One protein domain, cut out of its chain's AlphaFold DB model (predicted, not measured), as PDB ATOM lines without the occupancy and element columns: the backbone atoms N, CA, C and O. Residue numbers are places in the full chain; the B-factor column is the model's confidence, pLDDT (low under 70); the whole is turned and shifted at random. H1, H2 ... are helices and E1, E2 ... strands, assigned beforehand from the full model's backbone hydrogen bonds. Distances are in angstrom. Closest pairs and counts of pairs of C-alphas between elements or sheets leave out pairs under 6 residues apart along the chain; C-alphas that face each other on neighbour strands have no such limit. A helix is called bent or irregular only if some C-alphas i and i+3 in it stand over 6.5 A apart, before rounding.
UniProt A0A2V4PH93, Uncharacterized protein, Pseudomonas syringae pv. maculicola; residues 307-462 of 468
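What this domain is: This is residues 307 to 462 of the 468 residues of an uncharacterized protein of Pseudomonas syringae pv. maculicola (UniProt A0A2V4PH93). The kinked helix H4 stands near the middle between two groups of helices, crossing H1 of one group and H5 of the other. On one side H2 crosses H1 and H3 packs on H2; on the other, H5, H6 and H7 run side by side, their centres making a triangle. The printed part has 156 residues with seven named helices and one strand, in the order H1 H2 H3 E1 H4 H5 H6 H7, and its class is mostly helix. It is compact, with a radius of gyration of the C-alphas of 16.3 A, and spans 51 by 36 by 23 A.

Where its parts are: H4, the longest helix, is residues 397 to 415, 20.9 A, with a kink of 80 degrees near residue 409. H1 is residues 319 to 336, 24.7 A, beginning at C-alpha (228.685, 215.858, 310.697). H2 is residues 344 to 360, 25.2 A, H3 residues 371 to 380, 14.0 A, and E1 residues 391 to 393, 6.3 A. H5 is residues 422 to 434, 20.3 A, and H6 residues 437 to 450, 20.6 A. H7 is residues 452 to 460, 12.4 A, ending at C-alpha (257.512, 209.605, 314.330). Four helices are irregular, with 7.3 A between C-alphas 345 and 348 in H2, 8.1 A between 410 and 413 in H4, 7.7 A between 423 and 426 in H5 and 7.4 A between 438 and 441 in H6.

How they stand to each other: H4 touches H1 with residues 400 to 408 alone, about perpendicular at 74 degrees; the closest C-alphas, of Tyr 331 and Ala 404, are 4.4 A apart. H4 touches H5 at 76 degrees, also about perpendicular, with C-alphas 405 and 431 closest at 4.6 A. H1 touches H2 at a steep tilt of 58 degrees, with C-alphas 329 and 354 closest at 5.9 A. H2 touches H3 with residues 351 to 355 alone, C-alphas 355 and 371 being closest at 6.8 A. H5, the hub, touches H7 at a shallow tilt of 22 degrees, the same way, with C-alphas 432 and 458 closest at 6.0 A. H5 and H6 form a helical hairpin but only just touch, with 3 pairs of C-alphas within 8 A, the closest being 432 and 440 at 7.8 A. H6 and H7 form another, with C-alphas 448 and 455 closest at 5.0 A. E1 pairs with no named strand, but residues 342 to 343 and 385 to 386 pair antiparallel with parts of it. Every O i to N i+4 pair is within hydrogen-bond range in H1, H3 and H7, against 11 of 13 in H2, 9 of 15 in H4, 8 of 10 in H6 and 4 of 9 in H5, where 8 of 10 O i to N i+3 pairs are.

The domain as a whole: The C-alphas of Ser 310 and Ile 452, the two farthest apart, are 52.0 A apart. The printed part has no cut and no long link. Residues 307 to 318 hold no named element. The mean pLDDT of the printed part is 87.9, and residues 308 to 315, 366 and 460 to 462 are under 70.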
ATOM      1  N   VAL A 307     222.175 225.071 304.736       75.75
ATOM      2  CA  VAL A 307     221.857 223.748 304.188       75.75
ATOM      3  C   VAL A 307     220.464 223.288 304.639       75.75
ATOM      4  O   VAL A 307     219.982 222.242 304.213       75.75
ATOM      5  N   VAL A 308     219.795 224.065 305.501       63.62
ATOM      6  CA  VAL A 308     218.475 223.712 306.024       63.62
ATOM      7  C   VAL A 308     217.435 223.789 304.909       63.62
ATOM      8  O   VAL A 308     217.064 224.881 304.480       63.62
ATOM      9  N   SER A 309     216.938 222.633 304.467       64.62
ATOM     10  CA  SER A 309     215.815 222.539 303.529       64.62
ATOM     11  C   SER A 309     214.505 222.242 304.269       64.62
ATOM     12  O   SER A 309     214.488 221.973 305.473       64.62
ATOM     13  N   SER A 310     213.371 222.310 303.568       54.28
ATOM     14  CA  SER A 310     212.067 221.907 304.116       54.28
ATOM     15  C   SER A 310     211.986 220.405 304.432       54.28
ATOM     16  O   SER A 310     211.076 219.984 305.150       54.28
ATOM     17  N   ASP A 311     212.941 219.598 303.952       62.25
ATOM     18  CA  ASP A 311     213.054 218.184 304.294       62.25
ATOM     19  C   ASP A 311     213.720 218.003 305.670       62.25
ATOM     20  O   ASP A 311     214.855 218.390 305.931       62.25
ATOM     21  N   ILE A 312     213.007 217.366 306.597       60.59
ATOM     22  CA  ILE A 312     213.486 217.097 307.957       60.59
ATOM     23  C   ILE A 312     214.693 216.136 307.953       60.59
ATOM     24  O   ILE A 312     215.466 216.125 308.918       60.59
ATOM     25  N   LYS A 313     214.862 215.309 306.911       62.91
ATOM     26  CA  LYS A 313     215.913 214.283 306.856       62.91
ATOM     27  C   LYS A 313     217.293 214.856 306.528       62.91
ATOM     28  O   LYS A 313     218.254 214.468 307.193       62.91
ATOM     29  N   SER A 314     217.389 215.797 305.589       61.12
ATOM     30  CA  SER A 314     218.632 216.524 305.270       61.12
ATOM     31  C   SER A 314     219.144 217.304 306.493       61.12
ATOM     32  O   SER A 314     220.327 217.258 306.829       61.12
ATOM     33  N   ASN A 315     218.225 217.894 307.265       66.19
ATOM     34  CA  ASN A 315     218.517 218.690 308.463       66.19
ATOM     35  C   ASN A 315     219.101 217.890 309.645       66.19
ATOM     36  O   ASN A 315     219.621 218.475 310.602       66.19
ATOM     37  N   LYS A 316     219.008 216.552 309.604       72.69
ATOM     38  CA  LYS A 316     219.495 215.632 310.647       72.69
ATOM     39  C   LYS A 316     220.758 214.864 310.246       72.69
ATOM     40  O   LYS A 316     221.129 213.921 310.945       72.69
ATOM     41  N   LEU A 317     221.414 215.236 309.148       80.44
ATOM     42  CA  LEU A 317     222.650 214.585 308.722       80.44
ATOM     43  C   LEU A 317     223.755 214.720 309.789       80.44
ATOM     44  O   LEU A 317     224.046 215.836 310.228       80.44
ATOM     45  N   PRO A 318     224.382 213.606 310.216       86.56
ATOM     46  CA  PRO A 318     225.537 213.659 311.106       86.56
ATOM     47  C   PRO A 318     226.731 214.352 310.439       86.56
ATOM     48  O   PRO A 318     227.014 214.092 309.269       86.56
ATOM     49  N   GLU A 319     227.488 215.152 311.197       89.25
ATOM     50  CA  GLU A 319     228.685 215.858 310.697       89.25
ATOM     51  C   GLU A 319     229.690 214.897 310.046       89.25
ATOM     52  O   GLU A 319     230.202 215.176 308.967       89.25
ATOM     53  N   ALA A 320     229.885 213.708 310.627       89.62
ATOM     54  CA  ALA A 320     230.770 212.679 310.079       89.62
ATOM     55  C   ALA A 320     230.405 212.248 308.645       89.62
ATOM     56  O   ALA A 320     231.290 211.914 307.862       89.62
ATOM     57  N   GLN A 321     229.117 212.266 308.283       88.94
ATOM     58  CA  GLN A 321     228.680 211.942 306.923       88.94
ATOM     59  C   GLN A 321     229.004 213.087 305.963       88.94
ATOM     60  O   GLN A 321     229.512 212.847 304.873       88.94
ATOM     61  N   VAL A 322     228.801 214.337 306.387       91.12
ATOM     62  CA  VAL A 322     229.186 215.513 305.592       91.12
ATOM     63  C   VAL A 322     230.697 215.531 305.346       91.12
ATOM     64  O   VAL A 322     231.133 215.707 304.211       91.12
ATOM     65  N   ILE A 323     231.501 215.267 306.381       93.75
ATOM     66  CA  ILE A 323     232.961 215.139 306.256       93.75
ATOM     67  C   ILE A 323     233.318 214.024 305.274       93.75
ATOM     68  O   ILE A 323     234.191 214.217 304.433       93.75
ATOM     69  N   HIS A 324     232.630 212.880 305.343       92.19
ATOM     70  CA  HIS A 324     232.862 211.781 304.412       92.19
ATOM     71  C   HIS A 324     232.595 212.187 302.957       92.19
ATOM     72  O   HIS A 324     233.413 211.864 302.103       92.19
ATOM     73  N   ALA A 325     231.525 212.939 302.682       93.50
ATOM     74  CA  ALA A 325     231.250 213.459 301.343       93.50
ATOM     75  C   ALA A 325     232.372 214.364 300.821       93.50
ATOM     76  O   ALA A 325     232.879 214.133 299.725       93.50
ATOM     77  N   PHE A 326     232.805 215.354 301.610       96.00
ATOM     78  CA  PHE A 326     233.908 216.233 301.205       96.00
ATOM     79  C   PHE A 326     235.224 215.470 301.031       96.00
ATOM     80  O   PHE A 326     235.947 215.725 300.070       96.00
ATOM     81  N   ALA A 327     235.514 214.513 301.915       96.25
ATOM     82  CA  ALA A 327     236.681 213.645 301.801       96.25
ATOM     83  C   ALA A 327     236.668 212.849 300.489       96.25
ATOM     84  O   ALA A 327     237.683 212.812 299.801       96.25
ATOM     85  N   THR A 328     235.523 212.269 300.110       95.62
ATOM     86  CA  THR A 328     235.363 211.536 298.843       95.62
ATOM     87  C   THR A 328     235.553 212.449 297.632       95.62
ATOM     88  O   THR A 328     236.308 212.096 296.729       95.62
ATOM     89  N   VAL A 329     234.931 213.635 297.628       96.88
ATOM     90  CA  VAL A 329     235.067 214.617 296.535       96.88
ATOM     91  C   VAL A 329     236.521 215.020 296.326       96.88
ATOM     92  O   VAL A 329     237.034 214.951 295.212       96.88
ATOM     93  N   LEU A 330     237.198 215.414 297.403       97.38
ATOM     94  CA  LEU A 330     238.582 215.874 297.344       97.38
ATOM     95  C   LEU A 330     239.542 214.737 296.985       97.38
ATOM     96  O   LEU A 330     240.434 214.926 296.167       97.38
ATOM     97  N   TYR A 331     239.318 213.536 297.520       96.88
ATOM     98  CA  TYR A 331     240.094 212.358 297.150       96.88
ATOM     99  C   TYR A 331     239.958 212.012 295.666       96.88
ATOM    100  O   TYR A 331     240.975 211.790 295.013       96.88
ATOM    101  N   LYS A 332     238.743 212.010 295.103       96.00
ATOM    102  CA  LYS A 332     238.557 211.764 293.665       96.00
ATOM    103  C   LYS A 332     239.126 212.884 292.800       96.00
ATOM    104  O   LYS A 332     239.716 212.587 291.766       96.00
ATOM    105  N   ALA A 333     239.008 214.144 293.216       95.62
ATOM    106  CA  ALA A 333     239.650 215.249 292.507       95.62
ATOM    107  C   ALA A 333     241.170 215.030 292.418       95.62
ATOM    108  O   ALA A 333     241.752 215.077 291.335       95.62
ATOM    109  N   THR A 334     241.803 214.698 293.542       94.50
ATOM    110  CA  THR A 334     243.259 214.572 293.614       94.50
ATOM    111  C   THR A 334     243.789 213.268 293.017       94.50
ATOM    112  O   THR A 334     244.693 213.302 292.192       94.50
ATOM    113  N   PHE A 335     243.231 212.109 293.375       93.12
ATOM    114  CA  PHE A 335     243.726 210.805 292.907       93.12
ATOM    115  C   PHE A 335     243.058 210.306 291.623       93.12
ATOM    116  O   PHE A 335     243.633 209.463 290.941       93.12
ATOM    117  N   GLY A 336     241.857 210.789 291.299       90.94
ATOM    118  CA  GLY A 336     241.148 210.438 290.066       90.94
ATOM    119  C   GLY A 336     241.480 211.381 288.913       90.94
ATOM    120  O   GLY A 336     241.869 210.921 287.843       90.94
ATOM    121  N   LEU A 337     241.362 212.695 289.134       90.62
ATOM    122  CA  LEU A 337     241.610 213.711 288.100       90.62
ATOM    123  C   LEU A 337     243.031 214.299 288.136       90.62
ATOM    124  O   LEU A 337     243.438 214.947 287.175       90.62
ATOM    125  N   GLY A 338     243.791 214.091 289.216       89.94
ATOM    126  CA  GLY A 338     245.149 214.628 289.345       89.94
ATOM    127  C   GLY A 338     245.209 216.124 289.662       89.94
ATOM    128  O   GLY A 338     246.253 216.737 289.447       89.94
ATOM    129  N   VAL A 339     244.112 216.726 290.142       91.12
ATOM    130  CA  VAL A 339     244.009 218.179 290.360       91.12
ATOM    131  C   VAL A 339     243.931 218.553 291.842       91.12
ATOM    132  O   VAL A 339     243.315 217.870 292.662       91.12
ATOM    133  N   SER A 340     244.540 219.690 292.182       88.69
ATOM    134  CA  SER A 340     244.487 220.328 293.509       88.69
ATOM    135  C   SER A 340     243.235 221.202 293.704       88.69
ATOM    136  O   SER A 340     242.804 221.464 294.828       88.69
ATOM    137  N   SER A 341     242.630 221.639 292.597       92.81
ATOM    138  CA  SER A 341     241.382 222.395 292.536       92.81
ATOM    139  C   SER A 341     240.563 221.924 291.339       92.81
ATOM    140  O   SER A 341     241.127 221.530 290.325       92.81
ATOM    141  N   ILE A 342     239.239 221.905 291.464       95.38
ATOM    142  CA  ILE A 342     238.348 221.276 290.485       95.38
ATOM    143  C   ILE A 342     237.937 222.329 289.446       95.38
ATOM    144  O   ILE A 342     237.254 223.282 289.832       95.38
ATOM    145  N   PRO A 343     238.294 222.184 288.158       93.25
ATOM    146  CA  PRO A 343     237.821 223.088 287.110       93.25
ATOM    147  C   PRO A 343     236.292 223.057 287.007       93.25
ATOM    148  O   PRO A 343     235.690 221.988 287.154       93.25
ATOM    149  N   GLU A 344     235.657 224.196 286.723       93.25
ATOM    150  CA  GLU A 344     234.194 224.284 286.593       93.25
ATOM    151  C   GLU A 344     233.622 223.260 285.604       93.25
ATOM    152  O   GLU A 344     232.670 222.554 285.943       93.25
ATOM    153  N   ASP A 345     234.264 223.088 284.448       93.25
ATOM    154  CA  ASP A 345     233.826 222.146 283.410       93.25
ATOM    155  C   ASP A 345     233.839 220.679 283.876       93.25
ATOM    156  O   ASP A 345     233.102 219.841 283.355       93.25
ATOM    157  N   SER A 346     234.660 220.353 284.880       94.38
ATOM    158  CA  SER A 346     234.771 219.001 285.448       94.38
ATOM    159  C   SER A 346     233.905 218.794 286.694       94.38
ATOM    160  O   SER A 346     233.706 217.654 287.119       94.38
ATOM    161  N   TYR A 347     233.368 219.868 287.281       94.81
ATOM    162  CA  TYR A 347     232.706 219.836 288.586       94.81
ATOM    163  C   TYR A 347     231.494 218.898 288.618       94.81
ATOM    164  O   TYR A 347     231.406 218.028 289.482       94.81
ATOM    165  N   ASN A 348     230.575 219.032 287.658       93.62
ATOM    166  CA  ASN A 348     229.338 218.243 287.649       93.62
ATOM    167  C   ASN A 348     229.607 216.744 287.475       93.62
ATOM    168  O   ASN A 348     229.029 215.935 288.200       93.62
ATOM    169  N   ASN A 349     230.512 216.378 286.562       95.94
ATOM    170  CA  ASN A 349     230.876 214.979 286.327       95.94
ATOM    171  C   ASN A 349     231.515 214.363 287.577       95.94
ATOM    172  O   ASN A 349     231.099 213.291 288.013       95.94
ATOM    173  N   LEU A 350     232.446 215.084 288.213       96.69
ATOM    174  CA  LEU A 350     233.066 214.640 289.458       96.69
ATOM    175  C   LEU A 350     232.026 214.429 290.568       96.69
ATOM    176  O   LEU A 350     232.093 213.439 291.295       96.69
ATOM    177  N   MET A 351     231.052 215.332 290.709       95.62
ATOM    178  CA  MET A 351     230.010 215.203 291.731       95.62
ATOM    179  C   MET A 351     229.113 213.987 291.503       95.62
ATOM    180  O   MET A 351     228.755 213.326 292.479       95.62
ATOM    181  N   ILE A 352     228.772 213.675 290.248       94.38
ATOM    182  CA  ILE A 352     228.016 212.462 289.895       94.38
ATOM    183  C   ILE A 352     228.802 211.222 290.331       94.38
ATOM    184  O   ILE A 352     228.284 210.406 291.091       94.38
ATOM    185  N   GLU A 353     230.079 211.127 289.949       94.38
ATOM    186  CA  GLU A 353     230.932 209.993 290.327       94.38
ATOM    187  C   GLU A 353     231.073 209.837 291.847       94.38
ATOM    188  O   GLU A 353     231.095 208.720 292.370       94.38
ATOM    189  N   CYS A 354     231.174 210.951 292.578       94.38
ATOM    190  CA  CYS A 354     231.226 210.935 294.040       94.38
ATOM    191  C   CYS A 354     229.917 210.432 294.646       94.38
ATOM    192  O   CYS A 354     229.935 209.631 295.580       94.38
ATOM    193  N   TYR A 355     228.785 210.906 294.131       92.62
ATOM    194  CA  TYR A 355     227.469 210.519 294.613       92.62
ATOM    195  C   TYR A 355     227.195 209.027 294.367       92.62
ATOM    196  O   TYR A 355     226.769 208.325 295.287       92.62
ATOM    197  N   ASP A 356     227.546 208.512 293.188       90.81
ATOM    198  CA  ASP A 356     227.423 207.089 292.850       90.81
ATOM    199  C   ASP A 356     228.334 206.201 293.720       90.81
ATOM    200  O   ASP A 356     227.931 205.122 294.171       90.81
ATOM    201  N   GLU A 357     229.549 206.659 294.046       90.00
ATOM    202  CA  GLU A 357     230.427 205.954 294.990       90.00
ATOM    203  C   GLU A 357     229.839 205.929 296.412       90.00
ATOM    204  O   GLU A 357     229.848 204.895 297.090       90.00
ATOM    205  N   LEU A 358     229.258 207.041 296.866       88.31
ATOM    206  CA  LEU A 358     228.571 207.093 298.156       88.31
ATOM    207  C   LEU A 358     227.342 206.162 298.177       88.31
ATOM    208  O   LEU A 358     227.088 205.519 299.197       88.31
ATOM    209  N   ILE A 359     226.610 206.019 297.066       84.62
ATOM    210  CA  ILE A 359     225.521 205.034 296.945       84.62
ATOM    211  C   ILE A 359     226.065 203.607 297.053       84.62
ATOM    212  O   ILE A 359     225.560 202.811 297.851       84.62
ATOM    213  N   SER A 360     227.086 203.273 296.263       84.62
ATOM    214  CA  SER A 360     227.609 201.902 296.177       84.62
ATOM    215  C   SER A 360     228.267 201.430 297.478       84.62
ATOM    216  O   SER A 360     228.121 200.266 297.854       84.62
ATOM    217  N   SER A 361     228.880 202.344 298.231       80.75
ATOM    218  CA  SER A 361     229.404 202.100 299.583       80.75
ATOM    219  C   SER A 361     228.321 202.005 300.672       80.75
ATOM    220  O   SER A 361     228.643 201.879 301.854       80.75
ATOM    221  N   GLN A 362     227.034 202.041 300.296       73.50
ATOM    222  CA  GLN A 362     225.880 202.047 301.202       73.50
ATOM    223  C   GLN A 362     225.922 203.190 302.227       73.50
ATOM    224  O   GLN A 362     225.426 203.053 303.353       73.50
ATOM    225  N   SER A 363     226.495 204.334 301.841       72.56
ATOM    226  CA  SER A 363     226.571 205.512 302.696       72.56
ATOM    227  C   SER A 363     225.177 205.954 303.145       72.56
ATOM    228  O   SER A 363     224.220 205.990 302.365       72.56
ATOM    229  N   TYR A 364     225.049 206.335 304.418       71.56
ATOM    230  CA  TYR A 364     223.799 206.868 304.971       71.56
ATOM    231  C   TYR A 364     223.322 208.105 304.193       71.56
ATOM    232  O   TYR A 364     222.124 208.302 304.008       71.56
ATOM    233  N   LEU A 365     224.275 208.897 303.696       70.69
ATOM    234  CA  LEU A 365     224.058 210.107 302.907       70.69
ATOM    235  C   LEU A 365     223.274 209.831 301.618       70.69
ATOM    236  O   LEU A 365     222.226 210.425 301.380       70.69
ATOM    237  N   ALA A 366     223.756 208.867 300.838       66.50
ATOM    238  CA  ALA A 366     223.208 208.482 299.545       66.50
ATOM    239  C   ALA A 366     221.820 207.820 299.625       66.50
ATOM    240  O   ALA A 366     221.083 207.763 298.647       66.50
ATOM    241  N   ARG A 367     221.443 207.316 300.805       70.62
ATOM    242  CA  ARG A 367     220.103 206.762 301.053       70.62
ATOM    243  C   ARG A 367     219.049 207.834 301.327       70.62
ATOM    244  O   ARG A 367     217.863 207.506 301.380       70.62
ATOM    245  N   ILE A 368     219.473 209.063 301.607       76.19
ATOM    246  CA  ILE A 368     218.610 210.120 302.145       76.19
ATOM    247  C   ILE A 368     218.555 211.324 301.224       76.19
ATOM    248  O   ILE A 368     217.488 211.914 301.096       76.19
ATOM    249  N   LEU A 369     219.681 211.689 300.622       80.88
ATOM    250  CA  LEU A 369     219.752 212.813 299.705       80.88
ATOM    251  C   LEU A 369     219.497 212.348 298.281       80.88
ATOM    252  O   LEU A 369     219.978 211.287 297.896       80.88
ATOM    253  N   SER A 370     218.778 213.156 297.506       86.00
ATOM    254  CA  SER A 370     218.872 213.096 296.049       86.00
ATOM    255  C   SER A 370     220.221 213.657 295.577       86.00
ATOM    256  O   SER A 370     220.953 214.283 296.350       86.00
ATOM    257  N   PHE A 371     220.552 213.481 294.297       88.50
ATOM    258  CA  PHE A 371     221.748 214.105 293.724       88.50
ATOM    259  C   PHE A 371     221.703 215.641 293.825       88.50
ATOM    260  O   PHE A 371     222.699 216.269 294.176       88.50
ATOM    261  N   GLU A 372     220.538 216.251 293.595       88.12
ATOM    262  CA  GLU A 372     220.358 217.701 293.733       88.12
ATOM    263  C   GLU A 372     220.583 218.156 295.183       88.12
ATOM    264  O   GLU A 372     221.308 219.122 295.431       88.12
ATOM    265  N   ASP A 373     220.056 217.413 296.161       86.25
ATOM    266  CA  ASP A 373     220.298 217.705 297.576       86.25
ATOM    267  C   ASP A 373     221.772 217.530 297.965       86.25
ATOM    268  O   ASP A 373     222.280 218.271 298.805       86.25
ATOM    269  N   PHE A 374     222.475 216.570 297.358       89.00
ATOM    270  CA  PHE A 374     223.911 216.387 297.551       89.00
ATOM    271  C   PHE A 374     224.709 217.596 297.038       89.00
ATOM    272  O   PHE A 374     225.554 218.118 297.768       89.00
ATOM    273  N   ILE A 375     224.403 218.103 295.840       89.56
ATOM    274  CA  ILE A 375     225.029 219.326 295.311       89.56
ATOM    275  C   ILE A 375     224.741 220.527 296.218       89.56
ATOM    276  O   ILE A 375     225.655 221.292 296.547       89.56
ATOM    277  N   ASN A 376     223.492 220.671 296.668       88.12
ATOM    278  CA  ASN A 376     223.089 221.743 297.577       88.12
ATOM    279  C   ASN A 376     223.809 221.647 298.929       88.12
ATOM    280  O   ASN A 376     224.215 222.668 299.483       88.12
ATOM    281  N   LEU A 377     224.032 220.431 299.437       88.56
ATOM    282  CA  LEU A 377     224.807 220.181 300.651       88.56
ATOM    283  C   LEU A 377     226.265 220.628 300.484       88.56
ATOM    284  O   LEU A 377     226.763 221.396 301.308       88.56
ATOM    285  N   ILE A 378     226.942 220.179 299.420       90.50
ATOM    286  CA  ILE A 378     228.340 220.543 299.144       90.50
ATOM    287  C   ILE A 378     228.485 222.063 299.001       90.50
ATOM    288  O   ILE A 378     229.367 222.663 299.618       90.50
ATOM    289  N   THR A 379     227.581 222.685 298.246       88.06
ATOM    290  CA  THR A 379     227.601 224.129 297.987       88.06
ATOM    291  C   THR A 379     227.290 224.930 299.253       88.06
ATOM    292  O   THR A 379     227.982 225.899 299.559       88.06
ATOM    293  N   GLY A 380     226.288 224.521 300.036       87.75
ATOM    294  CA  GLY A 380     225.797 225.298 301.177       87.75
ATOM    295  C   GLY A 380     226.764 225.374 302.363       87.75
ATOM    296  O   GLY A 380     226.776 226.384 303.070       87.75
ATOM    297  N   TYR A 381     227.608 224.354 302.567       90.12
ATOM    298  CA  TYR A 381     228.656 224.396 303.596       90.12
ATOM    299  C   TYR A 381     229.869 225.249 303.201       90.12
ATOM    300  O   TYR A 381     230.672 225.577 304.075       90.12
ATOM    301  N   GLU A 382     230.042 225.589 301.917       89.25
ATOM    302  CA  GLU A 382     231.163 226.396 301.405       89.25
ATOM    303  C   GLU A 382     232.546 225.950 301.936       89.25
ATOM    304  O   GLU A 382     233.421 226.775 302.221       89.25
ATOM    305  N   ILE A 383     232.745 224.643 302.148       93.06
ATOM    306  CA  ILE A 383     234.090 224.076 302.354       93.06
ATOM    307  C   ILE A 383     234.830 224.081 301.015       93.06
ATOM    308  O   ILE A 383     236.015 224.401 300.973       93.06
ATOM    309  N   LEU A 384     234.106 223.785 299.934       93.31
ATOM    310  CA  LEU A 384     234.495 224.042 298.553       93.31
ATOM    311  C   LEU A 384     233.758 225.290 298.068       93.31
ATOM    312  O   LEU A 384     232.545 225.390 298.237       93.31
ATOM    313  N   TYR A 385     234.476 226.233 297.463       91.75
ATOM    314  CA  TYR A 385     233.879 227.415 296.841       91.75
ATOM    315  C   TYR A 385     234.523 227.697 295.487       91.75
ATOM    316  O   TYR A 385     235.695 227.378 295.266       91.75
ATOM    317  N   LYS A 386     233.749 228.318 294.592       92.81
ATOM    318  CA  LYS A 386     234.216 228.747 293.275       92.81
ATOM    319  C   LYS A 386     235.061 230.018 293.405       92.81
ATOM    320  O   LYS A 386     234.602 231.026 293.946       92.81
ATOM    321  N   GLY A 387     236.309 229.957 292.954       87.38
ATOM    322  CA  GLY A 387     237.204 231.105 292.860       87.38
ATOM    323  C   GLY A 387     236.909 231.991 291.644       87.38
ATOM    324  O   GLY A 387     236.061 231.674 290.818       87.38
ATOM    325  N   LYS A 388     237.632 233.112 291.528       85.25
ATOM    326  CA  LYS A 388     237.583 234.000 290.343       85.25
ATOM    327  C   LYS A 388     238.247 233.391 289.104       85.25
ATOM    328  O   LYS A 388     238.061 233.888 288.006       85.25
ATOM    329  N   ASP A 389     239.043 232.358 289.332       84.88
ATOM    330  CA  ASP A 389     239.738 231.519 288.367       84.88
ATOM    331  C   ASP A 389     238.851 230.378 287.836       84.88
ATOM    332  O   ASP A 389     239.368 229.445 287.241       84.88
ATOM    333  N   ASP A 390     237.537 230.400 288.100       90.19
ATOM    334  CA  ASP A 390     236.568 229.364 287.698       90.19
ATOM    335  C   ASP A 390     236.917 227.936 288.164       90.19
ATOM    336  O   ASP A 390     236.513 226.934 287.578       90.19
ATOM    337  N   HIS A 391     237.637 227.838 289.282       92.62
ATOM    338  CA  HIS A 391     237.971 226.575 289.940       92.62
ATOM    339  C   HIS A 391     237.332 226.492 291.326       92.62
ATOM    340  O   HIS A 391     237.322 227.462 292.092       92.62
ATOM    341  N   PHE A 392     236.840 225.309 291.688       95.12
ATOM    342  CA  PHE A 392     236.357 224.994 293.026       95.12
ATOM    343  C   PHE A 392     237.515 224.504 293.894       95.12
ATOM    344  O   PHE A 392     238.219 223.554 293.550       95.12
ATOM    345  N   SER A 393     237.726 225.145 295.042       93.88
ATOM    346  CA  SER A 393     238.825 224.804 295.953       93.88
ATOM    347  C   SER A 393     238.443 225.038 297.408       93.88
ATOM    348  O   SER A 393     237.467 225.728 297.706       93.88
ATOM    349  N   THR A 394     239.215 224.448 298.320       94.50
ATOM    350  CA  THR A 394     239.138 224.797 299.741       94.50
ATOM    351  C   THR A 394     239.867 226.124 299.999       94.50
ATOM    352  O   THR A 394     240.696 226.538 299.186       94.50
ATOM    353  N   PRO A 395     239.618 226.812 301.134       89.94
ATOM    354  CA  PRO A 395     240.302 228.073 301.444       89.94
ATOM    355  C   PRO A 395     241.824 227.961 301.560       89.94
ATOM    356  O   PRO A 395     242.516 228.975 301.505       89.94
ATOM    357  N   HIS A 396     242.339 226.756 301.797       90.38
ATOM    358  CA  HIS A 396     243.765 226.484 301.875       90.38
ATOM    359  C   HIS A 396     244.022 225.008 301.576       90.38
ATOM    360  O   HIS A 396     243.358 224.156 302.162       90.38
ATOM    361  N   GLN A 397     245.035 224.697 300.764       91.56
ATOM    362  CA  GLN A 397     245.292 223.334 300.286       91.56
ATOM    363  C   GLN A 397     245.510 222.304 301.413       91.56
ATOM    364  O   GLN A 397     245.038 221.185 301.311       91.56
ATOM    365  N   ILE A 398     246.106 222.690 302.549       93.00
ATOM    366  CA  ILE A 398     246.193 221.812 303.743       93.00
ATOM    367  C   ILE A 398     244.821 221.232 304.149       93.00
ATOM    368  O   ILE A 398     244.738 220.088 304.584       93.00
ATOM    369  N   ILE A 399     243.734 222.002 304.010       94.69
ATOM    370  CA  ILE A 399     242.379 221.536 304.337       94.69
ATOM    371  C   ILE A 399     241.937 220.467 303.337       94.69
ATOM    372  O   ILE A 399     241.375 219.452 303.750       94.69
ATOM    373  N   SER A 400     242.189 220.675 302.039       95.25
ATOM    374  CA  SER A 400     241.896 219.646 301.039       95.25
ATOM    375  C   SER A 400     242.744 218.400 301.247       95.25
ATOM    376  O   SER A 400     242.195 217.304 301.210       95.25
ATOM    377  N   ASP A 401     244.032 218.568 301.549       95.75
ATOM    378  CA  ASP A 401     244.969 217.466 301.760       95.75
ATOM    379  C   ASP A 401     244.537 216.611 302.962       95.75
ATOM    380  O   ASP A 401     244.485 215.383 302.890       95.75
ATOM    381  N   TYR A 402     244.132 217.264 304.055       96.31
ATOM    382  CA  TYR A 402     243.633 216.603 305.259       96.31
ATOM    383  C   TYR A 402     242.286 215.901 305.060       96.31
ATOM    384  O   TYR A 402     242.064 214.813 305.581       96.31
ATOM    385  N   LEU A 403     241.359 216.492 304.306       96.94
ATOM    386  CA  LEU A 403     240.083 215.838 304.009       96.94
ATOM    387  C   LEU A 403     240.270 214.660 303.045       96.94
ATOM    388  O   LEU A 403     239.704 213.592 303.281       96.94
ATOM    389  N   ALA A 404     241.090 214.813 302.003       97.44
ATOM    390  CA  ALA A 404     241.419 213.736 301.072       97.44
ATOM    391  C   ALA A 404     242.119 212.565 301.785       97.44
ATOM    392  O   ALA A 404     241.833 211.404 301.480       97.44
ATOM    393  N   SER A 405     242.967 212.842 302.784       97.12
ATOM    394  CA  SER A 405     243.679 211.803 303.540       97.12
ATOM    395  C   SER A 405     242.735 210.866 304.297       97.12
ATOM    396  O   SER A 405     242.989 209.664 304.385       97.12
ATOM    397  N   LYS A 406     241.582 211.371 304.762       95.69
ATOM    398  CA  LYS A 406     240.550 210.548 305.414       95.69
ATOM    399  C   LYS A 406     239.987 209.485 304.474       95.69
ATOM    400  O   LYS A 406     239.745 208.362 304.908       95.69
ATOM    401  N   ALA A 407     239.784 209.811 303.199       95.19
ATOM    402  CA  ALA A 407     239.352 208.838 302.197       95.19
ATOM    403  C   ALA A 407     240.518 207.956 301.715       95.19
ATOM    404  O   ALA A 407     240.324 206.751 301.532       95.19
ATOM    405  N   LEU A 408     241.733 208.508 301.602       96.06
ATOM    406  CA  LEU A 408     242.939 207.737 301.289       96.06
ATOM    407  C   LEU A 408     243.200 206.645 302.334       96.06
ATOM    408  O   LEU A 408     243.520 205.527 301.953       96.06
ATOM    409  N   SER A 409     242.970 206.904 303.625       94.88
ATOM    410  CA  SER A 409     243.182 205.917 304.702       94.88
ATOM    411  C   SER A 409     242.424 204.599 304.511       94.88
ATOM    412  O   SER A 409     242.838 203.567 305.027       94.88
ATOM    413  N   LYS A 410     241.347 204.607 303.716       92.62
ATOM    414  CA  LYS A 410     240.558 203.414 303.377       92.62
ATOM    415  C   LYS A 410     240.931 202.793 302.030       92.62
ATOM    416  O   LYS A 410     240.562 201.654 301.771       92.62
ATOM    417  N   ASN A 411     241.634 203.534 301.175       93.12
ATOM    418  CA  ASN A 411     241.875 203.188 299.772       93.12
ATOM    419  C   ASN A 411     243.362 203.175 299.387       93.12
ATOM    420  O   ASN A 411     243.695 202.919 298.233       93.12
ATOM    421  N   TRP A 412     244.272 203.429 300.328       94.31
ATOM    422  CA  TRP A 412     245.703 203.609 300.074       94.31
ATOM    423  C   TRP A 412     246.343 202.417 299.348       94.31
ATOM    424  O   TRP A 412     247.231 202.612 298.524       94.31
ATOM    425  N   ARG A 413     245.837 201.194 299.570       94.19
ATOM    426  CA  ARG A 413     246.312 199.983 298.883       94.19
ATOM    427  C   ARG A 413     246.135 200.021 297.368       94.19
ATOM    428  O   ARG A 413     246.930 199.425 296.652       94.19
ATOM    429  N   MET A 414     245.145 200.763 296.866       92.06
ATOM    430  CA  MET A 414     244.948 200.961 295.424       92.06
ATOM    431  C   MET A 414     246.108 201.730 294.775       92.06
ATOM    432  O   MET A 414     246.280 201.668 293.562       92.06
ATOM    433  N   HIS A 415     246.906 202.431 295.583       90.81
ATOM    434  CA  HIS A 415     248.012 203.278 295.144       90.81
ATOM    435  C   HIS A 415     249.387 202.689 295.471       90.81
ATOM    436  O   HIS A 415     250.389 203.335 295.206       90.81
ATOM    437  N   GLN A 416     249.471 201.464 296.004       85.69
ATOM    438  CA  GLN A 416     250.751 200.824 296.352       85.69
ATOM    439  C   GLN A 416     251.724 200.722 295.170       85.69
ATOM    440  O   GLN A 416     252.934 200.805 295.349       85.69
ATOM    441  N   SER A 417     251.199 200.532 293.959       81.06
ATOM    442  CA  SER A 417     251.992 200.378 292.738       81.06
ATOM    443  C   SER A 417     252.055 201.641 291.877       81.06
ATOM    444  O   SER A 417     252.539 201.568 290.746       81.06
ATOM    445  N   SER A 418     251.498 202.768 292.331       81.50
ATOM    446  CA  SER A 418     251.504 204.004 291.548       81.50
ATOM    447  C   SER A 418     252.812 204.772 291.736       81.50
ATOM    448  O   SER A 418     253.521 204.618 292.730       81.50
ATOM    449  N   VAL A 419     253.159 205.594 290.744       84.56
ATOM    450  CA  VAL A 419     254.288 206.520 290.871       84.56
ATOM    451  C   VAL A 419     253.907 207.597 291.881       84.56
ATOM    452  O   VAL A 419     252.833 208.197 291.780       84.56
ATOM    453  N   PHE A 420     254.786 207.846 292.848       86.62
ATOM    454  CA  PHE A 420     254.537 208.835 293.887       86.62
ATOM    455  C   PHE A 420     254.438 210.248 293.303       86.62
ATOM    456  O   PHE A 420     255.352 210.745 292.647       86.62
ATOM    457  N   ASN A 421     253.311 210.904 293.574       88.25
ATOM    458  CA  ASN A 421     253.105 212.305 293.252       88.25
ATOM    459  C   ASN A 421     253.537 213.166 294.449       88.25
ATOM    460  O   ASN A 421     252.901 213.115 295.503       88.25
ATOM    461  N   HIS A 422     254.565 213.998 294.270       87.25
ATOM    462  CA  HIS A 422     255.091 214.888 295.307       87.25
ATOM    463  C   HIS A 422     254.049 215.909 295.789       87.25
ATOM    464  O   HIS A 422     254.063 216.285 296.962       87.25
ATOM    465  N   SER A 423     253.075 216.290 294.952       86.69
ATOM    466  CA  SER A 423     251.972 217.158 295.390       86.69
ATOM    467  C   SER A 423     251.015 216.469 296.374       86.69
ATOM    468  O   SER A 423     250.273 217.146 297.082       86.69
ATOM    469  N   HIS A 424     251.058 215.134 296.490       92.00
ATOM    470  CA  HIS A 424     250.237 214.360 297.428       92.00
ATOM    471  C   HIS A 424     250.935 214.112 298.778       92.00
ATOM    472  O   HIS A 424     250.375 213.414 299.625       92.00
ATOM    473  N   TYR A 425     252.138 214.658 299.001       92.56
ATOM    474  CA  TYR A 425     252.951 214.391 300.195       92.56
ATOM    475  C   TYR A 425     252.177 214.575 301.509       92.56
ATOM    476  O   TYR A 425     252.119 213.660 302.328       92.56
ATOM    477  N   ASP A 426     251.519 215.725 301.686       92.19
ATOM    478  CA  ASP A 426     250.778 216.029 302.917       92.19
ATOM    479  C   ASP A 426     249.560 215.106 303.096       92.19
ATOM    480  O   ASP A 426     249.191 214.771 304.220       92.19
ATOM    481  N   ILE A 427     248.962 214.629 302.001       95.12
ATOM    482  CA  ILE A 427     247.838 213.686 302.054       95.12
ATOM    483  C   ILE A 427     248.300 212.362 302.653       95.12
ATOM    484  O   ILE A 427     247.657 211.834 303.559       95.12
ATOM    485  N   TRP A 428     249.429 211.838 302.173       94.69
ATOM    486  CA  TRP A 428     250.033 210.616 302.704       94.69
ATOM    487  C   TRP A 428     250.530 210.788 304.142       94.69
ATOM    488  O   TRP A 428     250.402 209.854 304.935       94.69
ATOM    489  N   LEU A 429     251.028 211.977 304.495       92.44
ATOM    490  CA  LEU A 429     251.416 212.315 305.865       92.44
ATOM    491  C   LEU A 429     250.210 212.242 306.813       92.44
ATOM    492  O   LEU A 429     250.221 211.467 307.767       92.44
ATOM    493  N   TYR A 430     249.131 212.975 306.519       93.12
ATOM    494  CA  TYR A 430     247.923 212.977 307.355       93.12
ATOM    495  C   TYR A 430     247.189 211.631 307.361       93.12
ATOM    496  O   TYR A 430     246.521 211.293 308.339       93.12
ATOM    497  N   CYS A 431     247.316 210.851 306.284       94.25
ATOM    498  CA  CYS A 431     246.700 209.532 306.156       94.25
ATOM    499  C   CYS A 431     247.166 208.584 307.268       94.25
ATOM    500  O   CYS A 431     246.342 207.860 307.831       94.25
ATOM    501  N   SER A 432     248.450 208.658 307.645       91.12
ATOM    502  CA  SER A 432     249.074 207.792 308.657       91.12
ATOM    503  C   SER A 432     248.324 207.769 309.996       91.12
ATOM    504  O   SER A 432     248.196 206.712 310.616       91.12
ATOM    505  N   ASN A 433     247.729 208.897 310.395       86.69
ATOM    506  CA  ASN A 433     246.991 209.044 311.653       86.69
ATOM    507  C   ASN A 433     245.686 208.231 311.697       86.69
ATOM    508  O   ASN A 433     245.145 207.986 312.774       86.69
ATOM    509  N   SER A 434     245.158 207.840 310.534       89.88
ATOM    510  CA  SER A 434     243.885 207.117 310.402       89.88
ATOM    511  C   SER A 434     244.060 205.645 310.009       89.88
ATOM    512  O   SER A 434     243.063 204.939 309.858       89.88
ATOM    513  N   ILE A 435     245.302 205.170 309.848       93.06
ATOM    514  CA  ILE A 435     245.598 203.773 309.511       93.06
ATOM    515  C   ILE A 435     245.389 202.872 310.733       93.06
ATOM    516  O   ILE A 435     245.825 203.178 311.848       93.06
ATOM    517  N   LEU A 436     244.725 201.736 310.515       90.19
ATOM    518  CA  LEU A 436     244.483 200.740 311.556       90.19
ATOM    519  C   LEU A 436     245.806 200.131 312.041       90.19
ATOM    520  O   LEU A 436     246.706 199.869 311.252       90.19
ATOM    521  N   GLU A 437     245.914 199.847 313.341       87.75
ATOM    522  CA  GLU A 437     247.153 199.353 313.967       87.75
ATOM    523  C   GLU A 437     247.719 198.089 313.296       87.75
ATOM    524  O   GLU A 437     248.930 197.940 313.183       87.75
ATOM    525  N   ASN A 438     246.855 197.191 312.815       91.50
ATOM    526  CA  ASN A 438     247.247 195.963 312.118       91.50
ATOM    527  C   ASN A 438     247.702 196.184 310.663       91.50
ATOM    528  O   ASN A 438     248.166 195.240 310.034       91.50
ATOM    529  N   GLU A 439     247.530 197.387 310.121       93.19
ATOM    530  CA  GLU A 439     247.896 197.759 308.749       93.19
ATOM    531  C   GLU A 439     249.089 198.719 308.697       93.19
ATOM    532  O   GLU A 439     249.583 199.014 307.611       93.19
ATOM    533  N   LYS A 440     249.554 199.217 309.852       90.25
ATOM    534  CA  LYS A 440     250.593 200.251 309.928       90.25
ATOM    535  C   LYS A 440     251.907 199.834 309.288       90.25
ATOM    536  O   LYS A 440     252.472 200.638 308.558       90.25
ATOM    537  N   ASP A 441     252.369 198.611 309.531       91.50
ATOM    538  CA  ASP A 441     253.643 198.136 308.980       91.50
ATOM    539  C   ASP A 441     253.594 198.108 307.439       91.50
ATOM    540  O   ASP A 441     254.435 198.715 306.784       91.50
ATOM    541  N   ASP A 442     252.532 197.531 306.864       94.06
ATOM    542  CA  ASP A 442     252.284 197.476 305.409       94.06
ATOM    543  C   ASP A 442     252.162 198.886 304.790       94.06
ATOM    544  O   ASP A 442     252.695 199.176 303.714       94.06
ATOM    545  N   PHE A 443     251.500 199.808 305.498       94.44
ATOM    546  CA  PHE A 443     251.399 201.207 305.081       94.44
ATOM    547  C   PHE A 443     252.760 201.913 305.091       94.44
ATOM    548  O   PHE A 443     253.098 202.603 304.128       94.44
ATOM    549  N   ILE A 444     253.552 201.752 306.154       92.56
ATOM    550  CA  ILE A 444     254.881 202.364 306.269       92.56
ATOM    551  C   ILE A 444     255.818 201.802 305.204       92.56
ATOM    552  O   ILE A 444     256.506 202.590 304.561       92.56
ATOM    553  N   ASP A 445     255.811 200.490 304.972       92.25
ATOM    554  CA  ASP A 445     256.623 199.845 303.935       92.25
ATOM    555  C   ASP A 445     256.279 200.386 302.543       92.25
ATOM    556  O   ASP A 445     257.166 200.685 301.739       92.25
ATOM    557  N   THR A 446     254.989 200.599 302.282       93.62
ATOM    558  CA  THR A 446     254.517 201.222 301.042       93.62
ATOM    559  C   THR A 446     255.033 202.653 300.901       93.62
ATOM    560  O   THR A 446     255.612 203.003 299.875       93.62
ATOM    561  N   VAL A 447     254.877 203.480 301.940       92.81
ATOM    562  CA  VAL A 447     255.351 204.872 301.921       92.81
ATOM    563  C   VAL A 447     256.876 204.943 301.822       92.81
ATOM    564  O   VAL A 447     257.397 205.811 301.129       92.81
ATOM    565  N   LEU A 448     257.600 204.018 302.453       91.69
ATOM    566  CA  LEU A 448     259.055 203.910 302.360       91.69
ATOM    567  C   LEU A 448     259.507 203.600 300.929       91.69
ATOM    568  O   LEU A 448     260.544 204.103 300.497       91.69
ATOM    569  N   GLY A 449     258.716 202.815 300.190       88.75
ATOM    570  CA  GLY A 449     258.915 202.578 298.762       88.75
ATOM    571  C   GLY A 449     258.775 203.837 297.899       88.75
ATOM    572  O   GLY A 449     259.315 203.871 296.794       88.75
ATOM    573  N   PHE A 450     258.091 204.871 298.399       88.06
ATOM    574  CA  PHE A 450     257.900 206.150 297.716       88.06
ATOM    575  C   PHE A 450     258.929 207.204 298.132       88.06
ATOM    576  O   PHE A 450     259.603 207.781 297.282       88.06
ATOM    577  N   ASP A 451     259.021 207.474 299.436       88.88
ATOM    578  CA  ASP A 451     259.793 208.572 300.013       88.88
ATOM    579  C   ASP A 451     260.222 208.226 301.453       88.88
ATOM    580  O   ASP A 451     259.409 208.069 302.371       88.88
ATOM    581  N   ILE A 452     261.538 208.141 301.664       89.12
ATOM    582  CA  ILE A 452     262.145 207.780 302.952       89.12
ATOM    583  C   ILE A 452     261.877 208.841 304.031       89.12
ATOM    584  O   ILE A 452     261.666 208.498 305.197       89.12
ATOM    585  N   LEU A 453     261.886 210.127 303.672       87.75
ATOM    586  CA  LEU A 453     261.652 211.218 304.620       87.75
ATOM    587  C   LEU A 453     260.189 211.238 305.068       87.75
ATOM    588  O   LEU A 453     259.912 211.465 306.247       87.75
ATOM    589  N   LEU A 454     259.259 210.972 304.151       89.31
ATOM    590  CA  LEU A 454     257.841 210.827 304.468       89.31
ATOM    591  C   LEU A 454     257.590 209.624 305.386       89.31
ATOM    592  O   LEU A 454     256.914 209.766 306.405       89.31
ATOM    593  N   ALA A 455     258.184 208.466 305.080       89.44
ATOM    594  CA  ALA A 455     258.079 207.278 305.926       89.44
ATOM    595  C   ALA A 455     258.637 207.532 307.334       89.44
ATOM    596  O   ALA A 455     257.997 207.188 308.327       89.44
ATOM    597  N   ALA A 456     259.786 208.208 307.441       86.81
ATOM    598  CA  ALA A 456     260.368 208.583 308.727       86.81
ATOM    599  C   ALA A 456     259.437 209.497 309.545       86.81
ATOM    600  O   ALA A 456     259.274 209.277 310.749       86.81
ATOM    601  N   LYS A 457     258.786 210.479 308.903       84.81
ATOM    602  CA  LYS A 457     257.781 211.331 309.561       84.81
ATOM    603  C   LYS A 457     256.576 210.520 310.036       84.81
ATOM    604  O   LYS A 457     256.205 210.643 311.202       84.81
ATOM    605  N   ASN A 458     256.044 209.633 309.195       83.81
ATOM    606  CA  ASN A 458     254.940 208.736 309.557       83.81
ATOM    607  C   ASN A 458     255.299 207.798 310.724       83.81
ATOM    608  O   ASN A 458     254.456 207.506 311.562       83.81
ATOM    609  N   CYS A 459     256.554 207.355 310.835       79.19
ATOM    610  CA  CYS A 459     257.017 206.583 311.990       79.19
ATOM    611  C   CYS A 459     257.068 207.420 313.276       79.19
ATOM    612  O   CYS A 459     256.799 206.905 314.360       79.19
ATOM    613  N   SER A 460     257.435 208.703 313.175       66.38
ATOM    614  CA  SER A 460     257.512 209.605 314.330       66.38
ATOM    615  C   SER A 460     256.150 210.071 314.853       66.38
ATOM    616  O   SER A 460     256.034 210.304 316.052       66.38
ATOM    617  N   SER A 461     255.120 210.135 314.000       57.56
ATOM    618  CA  SER A 461     253.735 210.428 314.402       57.56
ATOM    619  C   SER A 461     253.031 209.246 315.085       57.56
ATOM    620  O   SER A 461     251.928 209.396 315.611       57.56
ATOM    621  N   ILE A 462     253.665 208.068 315.139       51.06
ATOM    622  CA  ILE A 462     253.129 206.881 315.812       51.06
ATOM    623  C   ILE A 462     253.637 206.841 317.263       51.06
ATOM    624  O   ILE A 462     254.851 206.870 317.492       51.06
TER     625      ILE A 462